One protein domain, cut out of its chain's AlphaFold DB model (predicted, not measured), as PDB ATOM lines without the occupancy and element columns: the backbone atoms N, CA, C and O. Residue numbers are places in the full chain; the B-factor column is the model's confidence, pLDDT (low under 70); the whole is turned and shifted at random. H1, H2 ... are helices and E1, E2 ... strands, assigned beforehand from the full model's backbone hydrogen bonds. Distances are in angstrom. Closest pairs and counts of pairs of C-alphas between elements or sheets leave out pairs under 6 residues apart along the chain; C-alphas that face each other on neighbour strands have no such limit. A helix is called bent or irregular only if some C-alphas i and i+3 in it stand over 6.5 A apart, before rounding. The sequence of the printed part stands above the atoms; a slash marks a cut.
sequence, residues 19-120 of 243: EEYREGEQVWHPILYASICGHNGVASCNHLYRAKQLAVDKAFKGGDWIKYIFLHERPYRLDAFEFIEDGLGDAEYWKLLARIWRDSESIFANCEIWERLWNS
ATOM      1  N   GLU A  19     341.558 282.881 313.926       93.75
ATOM      2  CA  GLU A  19     340.611 281.983 314.601       93.75
ATOM      3  C   GLU A  19     339.485 281.517 313.667       93.75
ATOM      4  O   GLU A  19     339.050 280.372 313.768       93.75
ATOM      5  N   GLU A  20     339.049 282.347 312.710       94.31
ATOM      6  CA  GLU A  20     338.040 281.935 311.718       94.31
ATOM      7  C   GLU A  20     338.570 280.904 310.705       94.31
ATOM      8  O   GLU A  20     337.791 280.159 310.114       94.31
ATOM      9  N   TYR A  21     339.895 280.820 310.548       94.12
ATOM     10  CA  TYR A  21     340.579 279.894 309.637       94.12
ATOM     11  C   TYR A  21     341.102 278.643 310.345       94.12
ATOM     12  O   TYR A  21     341.853 277.854 309.762       94.12
ATOM     13  N   ARG A  22     340.771 278.474 311.626       94.31
ATOM     14  CA  ARG A  22     341.271 277.379 312.444       94.31
ATOM     15  C   ARG A  22     340.381 276.147 312.329       94.31
ATOM     16  O   ARG A  22     339.209 276.163 312.694       94.31
ATOM     17  N   GLU A  23     340.999 275.024 311.983       94.31
ATOM     18  CA  GLU A  23     340.386 273.699 312.005       94.31
ATOM     19  C   GLU A  23     341.223 272.753 312.874       94.31
ATOM     20  O   GLU A  23     342.246 272.198 312.464       94.31
ATOM     21  N   GLY A  24     340.809 272.593 314.134       92.25
ATOM     22  CA  GLY A  24     341.549 271.806 315.122       92.25
ATOM     23  C   GLY A  24     342.919 272.419 315.440       92.25
ATOM     24  O   GLY A  24     343.004 273.486 316.055       92.25
ATOM     25  N   GLU A  25     343.986 271.718 315.050       93.69
ATOM     26  CA  GLU A  25     345.385 272.157 315.196       93.69
ATOM     27  C   GLU A  25     345.995 272.685 313.886       93.69
ATOM     28  O   GLU A  25     347.214 272.862 313.801       93.69
ATOM     29  N   GLN A  26     345.174 272.915 312.860       95.94
ATOM     30  CA  GLN A  26     345.584 273.533 311.600       95.94
ATOM     31  C   GLN A  26     344.948 274.915 311.452       95.94
ATOM     32  O   GLN A  26     343.836 275.153 311.922       95.94
ATOM     33  N   VAL A  27     345.659 275.815 310.782       95.69
ATOM     34  CA  VAL A  27     345.187 277.136 310.364       95.69
ATOM     35  C   VAL A  27     345.327 277.222 308.848       95.69
ATOM     36  O   VAL A  27     346.424 277.031 308.319       95.69
ATOM     37  N   TRP A  28     344.221 277.510 308.163       94.56
ATOM     38  CA  TRP A  28     344.101 277.579 306.704       94.56
ATOM     39  C   TRP A  28     343.765 279.006 306.258       94.56
ATOM     40  O   TRP A  28     342.670 279.285 305.782       94.56
ATOM     41  N   HIS A  29     344.693 279.937 306.468       95.31
ATOM     42  CA  HIS A  29     344.506 281.353 306.154       95.31
ATOM     43  C   HIS A  29     345.033 281.682 304.733       95.31
ATOM     44  O   HIS A  29     346.044 281.106 304.322       95.31
ATOM     45  N   PRO A  30     344.456 282.662 303.999       95.62
ATOM     46  CA  PRO A  30     344.874 283.051 302.644       95.62
ATOM     47  C   PRO A  30     346.375 283.223 302.407       95.62
ATOM     48  O   PRO A  30     346.910 282.833 301.375       95.62
ATOM     49  N   ILE A  31     347.068 283.812 303.377       96.94
ATOM     50  CA  ILE A  31     348.523 283.995 303.341       96.94
ATOM     51  C   ILE A  31     349.278 283.009 304.225       96.94
ATOM     52  O   ILE A  31     350.491 283.105 304.279       96.94
ATOM     53  N   LEU A  32     348.641 282.092 304.954       95.69
ATOM     54  CA  LEU A  32     349.347 281.193 305.869       95.69
ATOM     55  C   LEU A  32     348.619 279.861 306.041       95.69
ATOM     56  O   LEU A  32     347.553 279.808 306.647       95.69
ATOM     57  N   TYR A  33     349.278 278.781 305.631       94.00
ATOM     58  CA  TYR A  33     348.982 277.443 306.133       94.00
ATOM     59  C   TYR A  33     349.976 277.059 307.234       94.00
ATOM     60  O   TYR A  33     351.191 277.089 307.012       94.00
ATOM     61  N   ALA A  34     349.484 276.721 308.428       94.19
ATOM     62  CA  ALA A  34     350.340 276.355 309.555       94.19
ATOM     63  C   ALA A  34     349.660 275.396 310.537       94.19
ATOM     64  O   ALA A  34     348.470 275.514 310.822       94.19
ATOM     65  N   SER A  35     350.456 274.504 311.132       92.88
ATOM     66  CA  SER A  35     350.037 273.722 312.293       92.88
ATOM     67  C   SER A  35     350.422 274.437 313.585       92.88
ATOM     68  O   SER A  35     351.540 274.939 313.717       92.88
ATOM     69  N   ILE A  36     349.507 274.451 314.552       93.62
ATOM     70  CA  ILE A  36     349.698 275.059 315.877       93.62
ATOM     71  C   ILE A  36     349.992 274.020 316.969       93.62
ATOM     72  O   ILE A  36     349.867 274.323 318.155       93.62
ATOM     73  N   CYS A  37     350.381 272.799 316.591       89.94
ATOM     74  CA  CYS A  37     350.669 271.722 317.534       89.94
ATOM     75  C   CYS A  37     351.958 271.967 318.347       89.94
ATOM     76  O   CYS A  37     352.900 272.639 317.918       89.94
ATOM     77  N   GLY A  38     352.011 271.384 319.547       86.50
ATOM     78  CA  GLY A  38     353.167 271.473 320.442       86.50
ATOM     79  C   GLY A  38     353.283 272.792 321.217       86.50
ATOM     80  O   GLY A  38     352.503 273.725 321.057       86.50
ATOM     81  N   HIS A  39     354.292 272.864 322.090       81.00
ATOM     82  CA  HIS A  39     354.414 273.910 323.118       81.00
ATOM     83  C   HIS A  39     354.528 275.345 322.566       81.00
ATOM     84  O   HIS A  39     354.079 276.281 323.213       81.00
ATOM     85  N   ASN A  40     355.084 275.518 321.360       88.56
ATOM     86  CA  ASN A  40     355.313 276.829 320.733       88.56
ATOM     87  C   ASN A  40     354.552 277.012 319.409       88.56
ATOM     88  O   ASN A  40     354.853 277.947 318.662       88.56
ATOM     89  N   GLY A  41     353.606 276.122 319.086       92.44
ATOM     90  CA  GLY A  41     352.921 276.130 317.791       92.44
ATOM     91  C   GLY A  41     352.172 277.438 317.535       92.44
ATOM     92  O   GLY A  41     352.366 278.071 316.498       92.44
ATOM     93  N   VAL A  42     351.402 277.907 318.521       94.94
ATOM     94  CA  VAL A  42     350.628 279.158 318.417       94.94
ATOM     95  C   VAL A  42     351.530 280.386 318.275       94.94
ATOM     96  O   VAL A  42     351.349 281.170 317.348       94.94
ATOM     97  N   ALA A  43     352.545 280.529 319.134       94.56
ATOM     98  CA  ALA A  43     353.469 281.663 319.071       94.56
ATOM     99  C   ALA A  43     354.226 281.718 317.729       94.56
ATOM    100  O   ALA A  43     354.393 282.783 317.132       94.56
ATOM    101  N   SER A  44     354.634 280.555 317.210       93.94
ATOM    102  CA  SER A  44     355.286 280.452 315.899       93.94
ATOM    103  C   SER A  44     354.330 280.824 314.763       93.94
ATOM    104  O   SER A  44     354.718 281.565 313.859       93.94
ATOM    105  N   CYS A  45     353.080 280.360 314.825       95.94
ATOM    106  CA  CYS A  45     352.037 280.692 313.857       95.94
ATOM    107  C   CYS A  45     351.772 282.205 313.820       95.94
ATOM    108  O   CYS A  45     351.892 282.818 312.760       95.94
ATOM    109  N   ASN A  46     351.551 282.831 314.979       96.81
ATOM    110  CA  ASN A  46     351.357 284.278 315.098       96.81
ATOM    111  C   ASN A  46     352.557 285.069 314.561       96.81
ATOM    112  O   ASN A  46     352.396 286.065 313.854       96.81
ATOM    113  N   HIS A  47     353.781 284.635 314.881       96.00
ATOM    114  CA  HIS A  47     354.993 285.287 314.390       96.00
ATOM    115  C   HIS A  47     355.085 285.246 312.858       96.00
ATOM    116  O   HIS A  47     355.328 286.278 312.225       96.00
ATOM    117  N   LEU A  48     354.858 284.072 312.259       96.38
ATOM    118  CA  LEU A  48     354.856 283.900 310.806       96.38
ATOM    119  C   LEU A  48     353.742 284.710 310.143       96.38
ATOM    120  O   LEU A  48     353.990 285.354 309.124       96.38
ATOM    121  N   TYR A  49     352.549 284.719 310.734       97.44
ATOM    122  CA  TYR A  49     351.413 285.486 310.239       97.44
ATOM    123  C   TYR A  49     351.730 286.977 310.151       97.44
ATOM    124  O   TYR A  49     351.673 287.555 309.066       97.44
ATOM    125  N   ARG A  50     352.193 287.576 311.255       97.69
ATOM    126  CA  ARG A  50     352.572 288.997 311.314       97.69
ATOM    127  C   ARG A  50     353.678 289.329 310.311       97.69
ATOM    128  O   ARG A  50     353.621 290.350 309.627       97.69
ATOM    129  N   ALA A  51     354.679 288.455 310.178       97.81
ATOM    130  CA  ALA A  51     355.746 288.635 309.195       97.81
ATOM    131  C   ALA A  51     355.216 288.603 307.750       97.81
ATOM    132  O   ALA A  51     355.628 289.427 306.927       97.81
ATOM    133  N   LYS A  52     354.288 287.689 307.439       97.69
ATOM    134  CA  LYS A  52     353.659 287.612 306.118       97.69
ATOM    135  C   LYS A  52     352.734 288.799 305.848       97.69
ATOM    136  O   LYS A  52     352.834 289.354 304.760       97.69
ATOM    137  N   GLN A  53     351.939 289.259 306.819       98.06
ATOM    138  CA  GLN A  53     351.130 290.481 306.686       98.06
ATOM    139  C   GLN A  53     352.007 291.679 306.297       98.06
ATOM    140  O   GLN A  53     351.754 292.337 305.291       98.06
ATOM    141  N   LEU A  54     353.112 291.903 307.019       98.12
ATOM    142  CA  LEU A  54     354.062 292.975 306.702       98.12
ATOM    143  C   LEU A  54     354.669 292.828 305.296       98.12
ATOM    144  O   LEU A  54     354.887 293.824 304.602       98.12
ATOM    145  N   ALA A  55     354.970 291.599 304.871       98.44
ATOM    146  CA  ALA A  55     355.516 291.331 303.545       98.44
ATOM    147  C   ALA A  55     354.494 291.591 302.427       98.44
ATOM    148  O   ALA A  55     354.876 292.160 301.402       98.44
ATOM    149  N   VAL A  56     353.230 291.210 302.637       98.38
ATOM    150  CA  VAL A  56     352.109 291.437 301.713       98.38
ATOM    151  C   VAL A  56     351.856 292.931 301.567       98.38
ATOM    152  O   VAL A  56     351.893 293.445 300.451       98.38
ATOM    153  N   ASP A  57     351.738 293.647 302.685       98.25
ATOM    154  CA  ASP A  57     351.577 295.101 302.720       98.25
ATOM    155  C   ASP A  57     352.685 295.829 301.964       98.25
ATOM    156  O   ASP A  57     352.441 296.762 301.196       98.25
ATOM    157  N   LYS A  58     353.933 295.413 302.200       98.69
ATOM    158  CA  LYS A  58     355.097 296.011 301.551       98.69
ATOM    159  C   LYS A  58     355.101 295.736 300.049       98.69
ATOM    160  O   LYS A  58     355.440 296.638 299.289       98.69
ATOM    161  N   ALA A  59     354.762 294.515 299.633       98.44
ATOM    162  CA  ALA A  59     354.683 294.155 298.222       98.44
ATOM    163  C   ALA A  59     353.585 294.962 297.514       98.44
ATOM    164  O   ALA A  59     353.861 295.584 296.494       98.44
ATOM    165  N   PHE A  60     352.397 295.051 298.119       98.06
ATOM    166  CA  PHE A  60     351.271 295.820 297.595       98.06
ATOM    167  C   PHE A  60     351.603 297.313 297.456       98.06
ATOM    168  O   PHE A  60     351.505 297.880 296.371       98.06
ATOM    169  N   LYS A  61     352.087 297.953 298.530       97.94
ATOM    170  CA  LYS A  61     352.457 299.385 298.523       97.94
ATOM    171  C   LYS A  61     353.616 299.694 297.571       97.94
ATOM    172  O   LYS A  61     353.733 300.819 297.098       97.94
ATOM    173  N   GLY A  62     354.489 298.718 297.334       97.62
ATOM    174  CA  GLY A  62     355.622 298.835 296.419       97.62
ATOM    175  C   GLY A  62     355.303 298.510 294.959       97.62
ATOM    176  O   GLY A  62     356.187 298.688 294.127       97.62
ATOM    177  N   GLY A  63     354.095 298.023 294.648       97.00
ATOM    178  CA  GLY A  63     353.732 297.550 293.308       97.00
ATOM    179  C   GLY A  63     354.456 296.268 292.875       97.00
ATOM    180  O   GLY A  63     354.569 295.996 291.685       97.00
ATOM    181  N   ASP A  64     354.980 295.475 293.816       97.94
ATOM    182  CA  ASP A  64     355.587 294.169 293.523       97.94
ATOM    183  C   ASP A  64     354.483 293.104 293.460       97.94
ATOM    184  O   ASP A  64     354.275 292.323 294.395       97.94
ATOM    185  N   TRP A  65     353.730 293.114 292.358       98.12
ATOM    186  CA  TRP A  65     352.526 292.297 292.193       98.12
ATOM    187  C   TRP A  65     352.813 290.801 292.180       98.12
ATOM    188  O   TRP A  65     352.069 290.027 292.780       98.12
ATOM    189  N   ILE A  66     353.935 290.384 291.580       97.44
ATOM    190  CA  ILE A  66     354.380 288.986 291.630       97.44
ATOM    191  C   ILE A  66     354.549 288.559 293.087       97.44
ATOM    192  O   ILE A  66     354.024 287.523 293.489       97.44
ATOM    193  N   LYS A  67     355.279 289.334 293.893       98.06
ATOM    194  CA  LYS A  67     355.490 288.976 295.294       98.06
ATOM    195  C   LYS A  67     354.196 289.025 296.094       98.06
ATOM    196  O   LYS A  67     353.969 288.124 296.893       98.06
ATOM    197  N   TYR A  68     353.359 290.035 295.873       98.56
ATOM    198  CA  TYR A  68     352.057 290.158 296.523       98.56
ATOM    199  C   TYR A  68     351.200 288.903 296.296       98.56
ATOM    200  O   TYR A  68     350.779 288.270 297.263       98.56
ATOM    201  N   ILE A  69     351.039 288.470 295.041       98.12
ATOM    202  CA  ILE A  69     350.279 287.261 294.695       98.12
ATOM    203  C   ILE A  69     350.918 286.021 295.326       98.12
ATOM    204  O   ILE A  69     350.244 285.247 295.993       98.12
ATOM    205  N   PHE A  70     352.229 285.821 295.164       97.19
ATOM    206  CA  PHE A  70     352.892 284.575 295.573       97.19
ATOM    207  C   PHE A  70     353.191 284.469 297.078       97.19
ATOM    208  O   PHE A  70     353.633 283.412 297.531       97.19
ATOM    209  N   LEU A  71     352.927 285.522 297.859       97.62
ATOM    210  CA  LEU A  71     352.839 285.443 299.321       97.62
ATOM    211  C   LEU A  71     351.531 284.792 299.799       97.62
ATOM    212  O   LEU A  71     351.494 284.308 300.932       97.62
ATOM    213  N   HIS A  72     350.503 284.749 298.947       97.31
ATOM    214  CA  HIS A  72     349.283 283.992 299.200       97.31
ATOM    215  C   HIS A  72     349.515 282.502 298.933       97.31
ATOM    216  O   HIS A  72     350.255 282.097 298.018       97.31
ATOM    217  N   GLU A  73     348.874 281.675 299.753       94.75
ATOM    218  CA  GLU A  73     348.829 280.236 299.558       94.75
ATOM    219  C   GLU A  73     348.128 279.927 298.233       94.75
ATOM    220  O   GLU A  73     347.259 280.670 297.772       94.75
ATOM    221  N   ARG A  74     348.538 278.834 297.585       92.25
ATOM    222  CA  ARG A  74     348.165 278.518 296.193       92.25
ATOM    223  C   ARG A  74     346.668 278.631 295.881       92.25
ATOM    224  O   ARG A  74     346.370 279.229 294.848       92.25
ATOM    225  N   PRO A  75     345.740 278.154 296.736       90.12
ATOM    226  CA  PRO A  75     344.305 278.285 296.476       90.12
ATOM    227  C   PRO A  75     343.816 279.734 296.327       90.12
ATOM    228  O   PRO A  75     342.862 279.967 295.596       90.12
ATOM    229  N   TYR A  76     344.502 280.696 296.951       92.56
ATOM    230  CA  TYR A  76     344.088 282.102 297.047       92.56
ATOM    231  C   TYR A  76     344.850 283.037 296.100       92.56
ATOM    232  O   TYR A  76     344.631 284.248 296.094       92.56
ATOM    233  N   ARG A  77     345.777 282.512 295.286       95.38
ATOM    234  CA  ARG A  77     346.559 283.335 294.343       95.38
ATOM    235  C   ARG A  77     345.688 283.954 293.256       95.38
ATOM    236  O   ARG A  77     345.992 285.053 292.801       95.38
ATOM    237  N   LEU A  78     344.629 283.252 292.850       94.94
ATOM    238  CA  LEU A  78     343.657 283.780 291.899       94.94
ATOM    239  C   LEU A  78     342.839 284.916 292.522       94.94
ATOM    240  O   LEU A  78     342.739 285.967 291.904       94.94
ATOM    241  N   ASP A  79     342.375 284.749 293.765       93.88
ATOM    242  CA  ASP A  79     341.639 285.795 294.487       93.88
ATOM    243  C   ASP A  79     342.497 287.061 294.668       93.88
ATOM    244  O   ASP A  79     342.053 288.179 294.409       93.88
ATOM    245  N   ALA A  80     343.769 286.892 295.049       96.94
ATOM    246  CA  ALA A  80     344.714 288.001 295.172       96.94
ATOM    247  C   ALA A  80     344.944 288.719 293.831       96.94
ATOM    248  O   ALA A  80     345.111 289.936 293.798       96.94
ATOM    249  N   PHE A  81     344.954 287.980 292.721       98.06
ATOM    250  CA  PHE A  81     345.056 288.571 291.391       98.06
ATOM    251  C   PHE A  81     343.788 289.333 291.003       98.06
ATOM    252  O   PHE A  81     343.907 290.470 290.558       98.06
ATOM    253  N   GLU A  82     342.597 288.765 291.227       97.00
ATOM    254  CA  GLU A  82     341.320 289.453 290.978       97.00
ATOM    255  C   GLU A  82     341.236 290.789 291.722       97.00
ATOM    256  O   GLU A  82     340.743 291.766 291.168       97.00
ATOM    257  N   PHE A  83     341.780 290.860 292.940       97.00
ATOM    258  CA  PHE A  83     341.793 292.092 293.727       97.00
ATOM    259  C   PHE A  83     342.605 293.233 293.089       97.00
ATOM    260  O   PHE A  83     342.295 294.404 293.312       97.00
ATOM    261  N   ILE A  84     343.653 292.920 292.322       97.62
ATOM    262  CA  ILE A  84     344.565 293.931 291.763       97.62
ATOM    263  C   ILE A  84     344.439 294.119 290.254       97.62
ATOM    264  O   ILE A  84     345.028 295.058 289.720       97.62
ATOM    265  N   GLU A  85     343.719 293.236 289.559       97.88
ATOM    266  CA  GLU A  85     343.808 293.105 288.104       97.88
ATOM    267  C   GLU A  85     343.477 294.398 287.349       97.88
ATOM    268  O   GLU A  85     344.217 294.772 286.439       97.88
ATOM    269  N   ASP A  86     342.464 295.143 287.794       96.44
ATOM    270  CA  ASP A  86     342.035 296.414 287.199       96.44
ATOM    271  C   ASP A  86     343.147 297.476 287.187       96.44
ATOM    272  O   ASP A  86     343.188 298.329 286.299       96.44
ATOM    273  N   GLY A  87     344.075 297.418 288.149       96.56
ATOM    274  CA  GLY A  87     345.202 298.346 288.265       96.56
ATOM    275  C   GLY A  87     346.432 297.969 287.435       96.56
ATOM    276  O   GLY A  87     347.387 298.747 287.387       96.56
ATOM    277  N   LEU A  88     346.441 296.793 286.801       98.00
ATOM    278  CA  LEU A  88     347.585 296.294 286.040       98.00
ATOM    279  C   LEU A  88     347.618 296.853 284.614       98.00
ATOM    280  O   LEU A  88     346.584 297.020 283.958       98.00
ATOM    281  N   GLY A  89     348.833 297.058 284.100       98.19
ATOM    282  CA  GLY A  89     349.045 297.224 282.662       98.19
ATOM    283  C   GLY A  89     348.786 295.916 281.908       98.19
ATOM    284  O   GLY A  89     348.994 294.832 282.451       98.19
ATOM    285  N   ASP A  90     348.373 296.008 280.645       98.50
ATOM    286  CA  ASP A  90     347.928 294.862 279.838       98.50
ATOM    287  C   ASP A  90     348.982 293.749 279.720       98.50
ATOM    288  O   ASP A  90     348.705 292.591 280.041       98.50
ATOM    289  N   ALA A  91     350.224 294.083 279.360       98.25
ATOM    290  CA  ALA A  91     351.313 293.106 279.342       98.25
ATOM    291  C   ALA A  91     351.556 292.420 280.703       98.25
ATOM    292  O   ALA A  91     351.872 291.228 280.761       98.25
ATOM    293  N   GLU A  92     351.451 293.160 281.811       98.19
ATOM    294  CA  GLU A  92     351.670 292.624 283.159       98.19
ATOM    295  C   GLU A  92     350.521 291.710 283.596       98.19
ATOM    296  O   GLU A  92     350.774 290.629 284.134       98.19
ATOM    297  N   TYR A  93     349.284 292.097 283.277       98.69
ATOM    298  CA  TYR A  93     348.086 291.288 283.464       98.69
ATOM    299  C   TYR A  93     348.255 289.900 282.838       98.69
ATOM    300  O   TYR A  93     348.137 288.892 283.536       98.69
ATOM    301  N   TRP A  94     348.614 289.827 281.550       98.56
ATOM    302  CA  TRP A  94     348.736 288.545 280.851       98.56
ATOM    303  C   TRP A  94     349.879 287.680 281.387       98.56
ATOM    304  O   TRP A  94     349.711 286.470 281.564       98.56
ATOM    305  N   LYS A  95     351.024 288.293 281.717       98.06
ATOM    306  CA  LYS A  95     352.165 287.591 282.330       98.06
ATOM    307  C   LYS A  95     351.799 286.973 283.672       98.06
ATOM    308  O   LYS A  95     352.175 285.829 283.948       98.06
ATOM    309  N   LEU A  96     351.097 287.728 284.516       98.38
ATOM    310  CA  LEU A  96     350.659 287.265 285.828       98.38
ATOM    311  C   LEU A  96     349.585 286.186 285.698       98.38
ATOM    312  O   LEU A  96     349.751 285.121 286.294       98.38
ATOM    313  N   LEU A  97     348.569 286.395 284.856       98.12
ATOM    314  CA  LEU A  97     347.503 285.422 284.619       98.12
ATOM    315  C   LEU A  97     348.069 284.066 284.181       98.12
ATOM    316  O   LEU A  97     347.792 283.045 284.810       98.12
ATOM    317  N   ALA A  98     348.947 284.045 283.173       97.06
ATOM    318  CA  ALA A  98     349.568 282.814 282.680       97.06
ATOM    319  C   ALA A  98     350.499 282.149 283.711       97.06
ATOM    320  O   ALA A  98     350.731 280.935 283.691       97.06
ATOM    321  N   ARG A  99     351.084 282.930 284.624       96.44
ATOM    322  CA  ARG A  99     351.897 282.398 285.722       96.44
ATOM    323  C   ARG A  99     351.027 281.732 286.789       96.44
ATOM    324  O   ARG A  99     351.381 280.642 287.227       96.44
ATOM    325  N   ILE A 100     349.913 282.353 287.173       96.56
ATOM    326  CA  ILE A 100     348.967 281.796 288.154       96.56
ATOM    327  C   ILE A 100     348.264 280.568 287.571       96.56
ATOM    328  O   ILE A 100     348.150 279.554 288.255       96.56
ATOM    329  N   TRP A 101     347.869 280.624 286.296       95.56
ATOM    330  CA  TRP A 101     347.281 279.500 285.566       95.56
ATOM    331  C   TRP A 101     348.126 278.230 285.703       95.56
ATOM    332  O   TRP A 101     347.649 277.214 286.196       95.56
ATOM    333  N   ARG A 102     349.422 278.315 285.372       92.44
ATOM    334  CA  ARG A 102     350.357 277.181 285.481       92.44
ATOM    335  C   ARG A 102     350.589 276.730 286.921       92.44
ATOM    336  O   ARG A 102     350.904 275.568 287.168       92.44
ATOM    337  N   ASP A 103     350.519 277.647 287.874       93.06
ATOM    338  CA  ASP A 103     350.708 277.335 289.288       93.06
ATOM    339  C   ASP A 103     349.473 276.668 289.923       93.06
ATOM    340  O   ASP A 103     349.597 275.981 290.939       93.06
ATOM    341  N   SER A 104     348.303 276.802 289.301       88.81
ATOM    342  CA  SER A 104     347.040 276.292 289.826       88.81
ATOM    343  C   SER A 104     346.925 274.773 289.692       88.81
ATOM    344  O   SER A 104     347.050 274.211 288.609       88.81
ATOM    345  N   GLU A 105     346.633 274.097 290.802       77.12
ATOM    346  CA  GLU A 105     346.400 272.643 290.838       77.12
ATOM    347  C   GLU A 105     344.959 272.246 290.515       77.12
ATOM    348  O   GLU A 105     344.707 271.130 290.058       77.12
ATOM    349  N   SER A 106     344.016 273.167 290.719       75.19
ATOM    350  CA  SER A 106     342.590 272.946 290.482       75.19
ATOM    351  C   SER A 106     341.976 274.110 289.706       75.19
ATOM    352  O   SER A 106     341.286 274.968 290.249       75.19
ATOM    353  N   ILE A 107     342.224 274.137 288.396       79.06
ATOM    354  CA  ILE A 107     341.613 275.119 287.485       79.06
ATOM    355  C   ILE A 107     340.078 274.984 287.488       79.06
ATOM    356  O   ILE A 107     339.358 275.975 287.398       79.06
ATOM    357  N   PHE A 108     339.561 273.763 287.647       75.56
ATOM    358  CA  PHE A 108     338.122 273.483 287.606       75.56
ATOM    359  C   PHE A 108     337.334 274.109 288.761       75.56
ATOM    360  O   PHE A 108     336.164 274.425 288.570       75.56
ATOM    361  N   ALA A 109     337.956 274.331 289.925       75.69
ATOM    362  CA  ALA A 109     337.283 274.940 291.076       75.69
ATOM    363  C   ALA A 109     336.841 276.394 290.817       75.69
ATOM    364  O   ALA A 109     335.904 276.875 291.447       75.69
ATOM    365  N   ASN A 110     337.488 277.078 289.867       82.94
ATOM    366  CA  ASN A 110     337.271 278.492 289.565       82.94
ATOM    367  C   ASN A 110     336.971 278.731 288.075       82.94
ATOM    368  O   ASN A 110     337.407 279.733 287.512       82.94
ATOM    369  N   CYS A 111     336.254 277.809 287.417       83.88
ATOM    370  CA  CYS A 111     336.013 277.854 285.968       83.88
ATOM    371  C   CYS A 111     335.454 279.201 285.476       83.88
ATOM    372  O   CYS A 111     336.004 279.764 284.536       83.88
ATOM    373  N   GLU A 112     334.441 279.756 286.145       88.00
ATOM    374  CA  GLU A 112     333.818 281.032 285.759       88.00
ATOM    375  C   GLU A 112     334.798 282.213 285.838       88.00
ATOM    376  O   GLU A 112     334.822 283.070 284.954       88.00
ATOM    377  N   ILE A 113     335.648 282.243 286.871       91.44
ATOM    378  CA  ILE A 113     336.673 283.283 287.027       91.44
ATOM    379  C   ILE A 113     337.704 283.154 285.906       91.44
ATOM    380  O   ILE A 113     338.045 284.140 285.255       91.44
ATOM    381  N   TRP A 114     338.181 281.938 285.644       93.31
ATOM    382  CA  TRP A 114     339.145 281.702 284.577       93.31
ATOM    383  C   TRP A 114     338.609 282.089 283.206       93.31
ATOM    384  O   TRP A 114     339.327 282.716 282.431       93.31
ATOM    385  N   GLU A 115     337.357 281.741 282.918       92.00
ATOM    386  CA  GLU A 115     336.687 282.142 281.687       92.00
ATOM    387  C   GLU A 115     336.622 283.661 281.571       92.00
ATOM    388  O   GLU A 115     337.015 284.196 280.536       92.00
ATOM    389  N   ARG A 116     336.215 284.371 282.628       94.88
ATOM    390  CA  ARG A 116     336.183 285.840 282.638       94.88
ATOM    391  C   ARG A 116     337.559 286.449 282.355       94.88
ATOM    392  O   ARG A 116     337.666 287.338 281.515       94.88
ATOM    393  N   LEU A 117     338.603 285.975 283.035       96.75
ATOM    394  CA  LEU A 117     339.947 286.549 282.928       96.75
ATOM    395  C   LEU A 117     340.585 286.284 281.555       96.75
ATOM    396  O   LEU A 117     341.103 287.198 280.913       96.75
ATOM    397  N   TRP A 118     340.500 285.055 281.039       96.88
ATOM    398  CA  TRP A 118     341.053 284.734 279.717       96.88
ATOM    399  C   TRP A 118     340.305 285.419 278.558       96.88
ATOM    400  O   TRP A 118     340.913 285.740 277.525       96.88
ATOM    401  N   ASN A 119     339.019 285.724 278.755       95.44
ATOM    402  CA  ASN A 119     338.196 286.494 277.819       95.44
ATOM    403  C   ASN A 119     338.304 288.013 277.975       95.44
ATOM    404  O   ASN A 119     337.570 288.733 277.307       95.44
ATOM    405  N   SER A 120     339.221 288.521 278.801       96.69
ATOM    406  CA  SER A 120     339.459 289.960 278.872       96.69
ATOM    407  C   SER A 120     339.802 290.548 277.490       96.69
ATOM    408  O   SER A 120     340.579 289.957 276.722       96.69
TER     409      SER A 120
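What this domain is: This is residues 19 to 120 of the 243 residues of an uncharacterized protein of Bradyrhizobium erythrophlei (UniProt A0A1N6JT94). A three-helix up-and-down bundle, H3, H4 and H5, fills one end of an elongated body, with H5 only loosely joined to it. Short H2 packs on H3, and long H1 packs on H2 by one end and reaches to the other end of the body, where the small strand hairpin E1 and E2 lies beside its first half. The printed part has 102 residues, mostly helix, in the order E1, E2, H1, H2, H3, H4, H5, with an antiparallel sheet E1 - E2. It is only just compact, close to loose: radius of gyration of the C-alphas 15.3 A, spans 49 by 32 by 20 A.

Where its parts are: Find C-alpha 26 at (345.584, 273.533, 311.600), where E1, residues 26 to 29, begins; E2 is residues 32 to 35. From C-alpha 41 at (352.921, 276.130, 317.791), H1 runs 31.3 A to residue 62. Then come H2, 65 to 70, H3, 74 to 87, 21.6 A, H4, 90 to 103, 20.1 A, and H5, 107 to 118, ending at (341.053, 284.734, 279.717). H3 and H5 are irregular: C-alphas 83 and 86 are 7.8 A apart, 109 and 112 are 8.8 A.

How they stand to each other: In the hairpin E1 and E2, look at N 27 and O 34, 2.8 A. The closest C-alphas of E2 and H1 are Ala 34 and Cys 45, 6.3 A. H1, with residues 55 to 60 alone, touches H2 at Ala 59 and Tyr 68, C-alphas 5.1 A. H2 touches H3 at Ile 69 and Arg 77, C-alphas 5.4 A. H3 touches H4, opposite ways at a shallow tilt of 7 degrees, closest C-alphas Glu 85 and Tyr 93, 6.6 A. H4 and H5 are close but not clearly touching: C-alphas Trp 101 and Ile 107, 7.4 A. Every O i to N i+4 pair is within hydrogen-bond range in H1, H2 and H4; 5 of 10 in H3, 5 of 8 in H5.

The domain as a whole: The C-alphas of His 39 and Asn 119 are farthest apart, 49.7 A. The printed part has no cut, its links between named elements are tight, and no printed residue is under 70 in pLDDT.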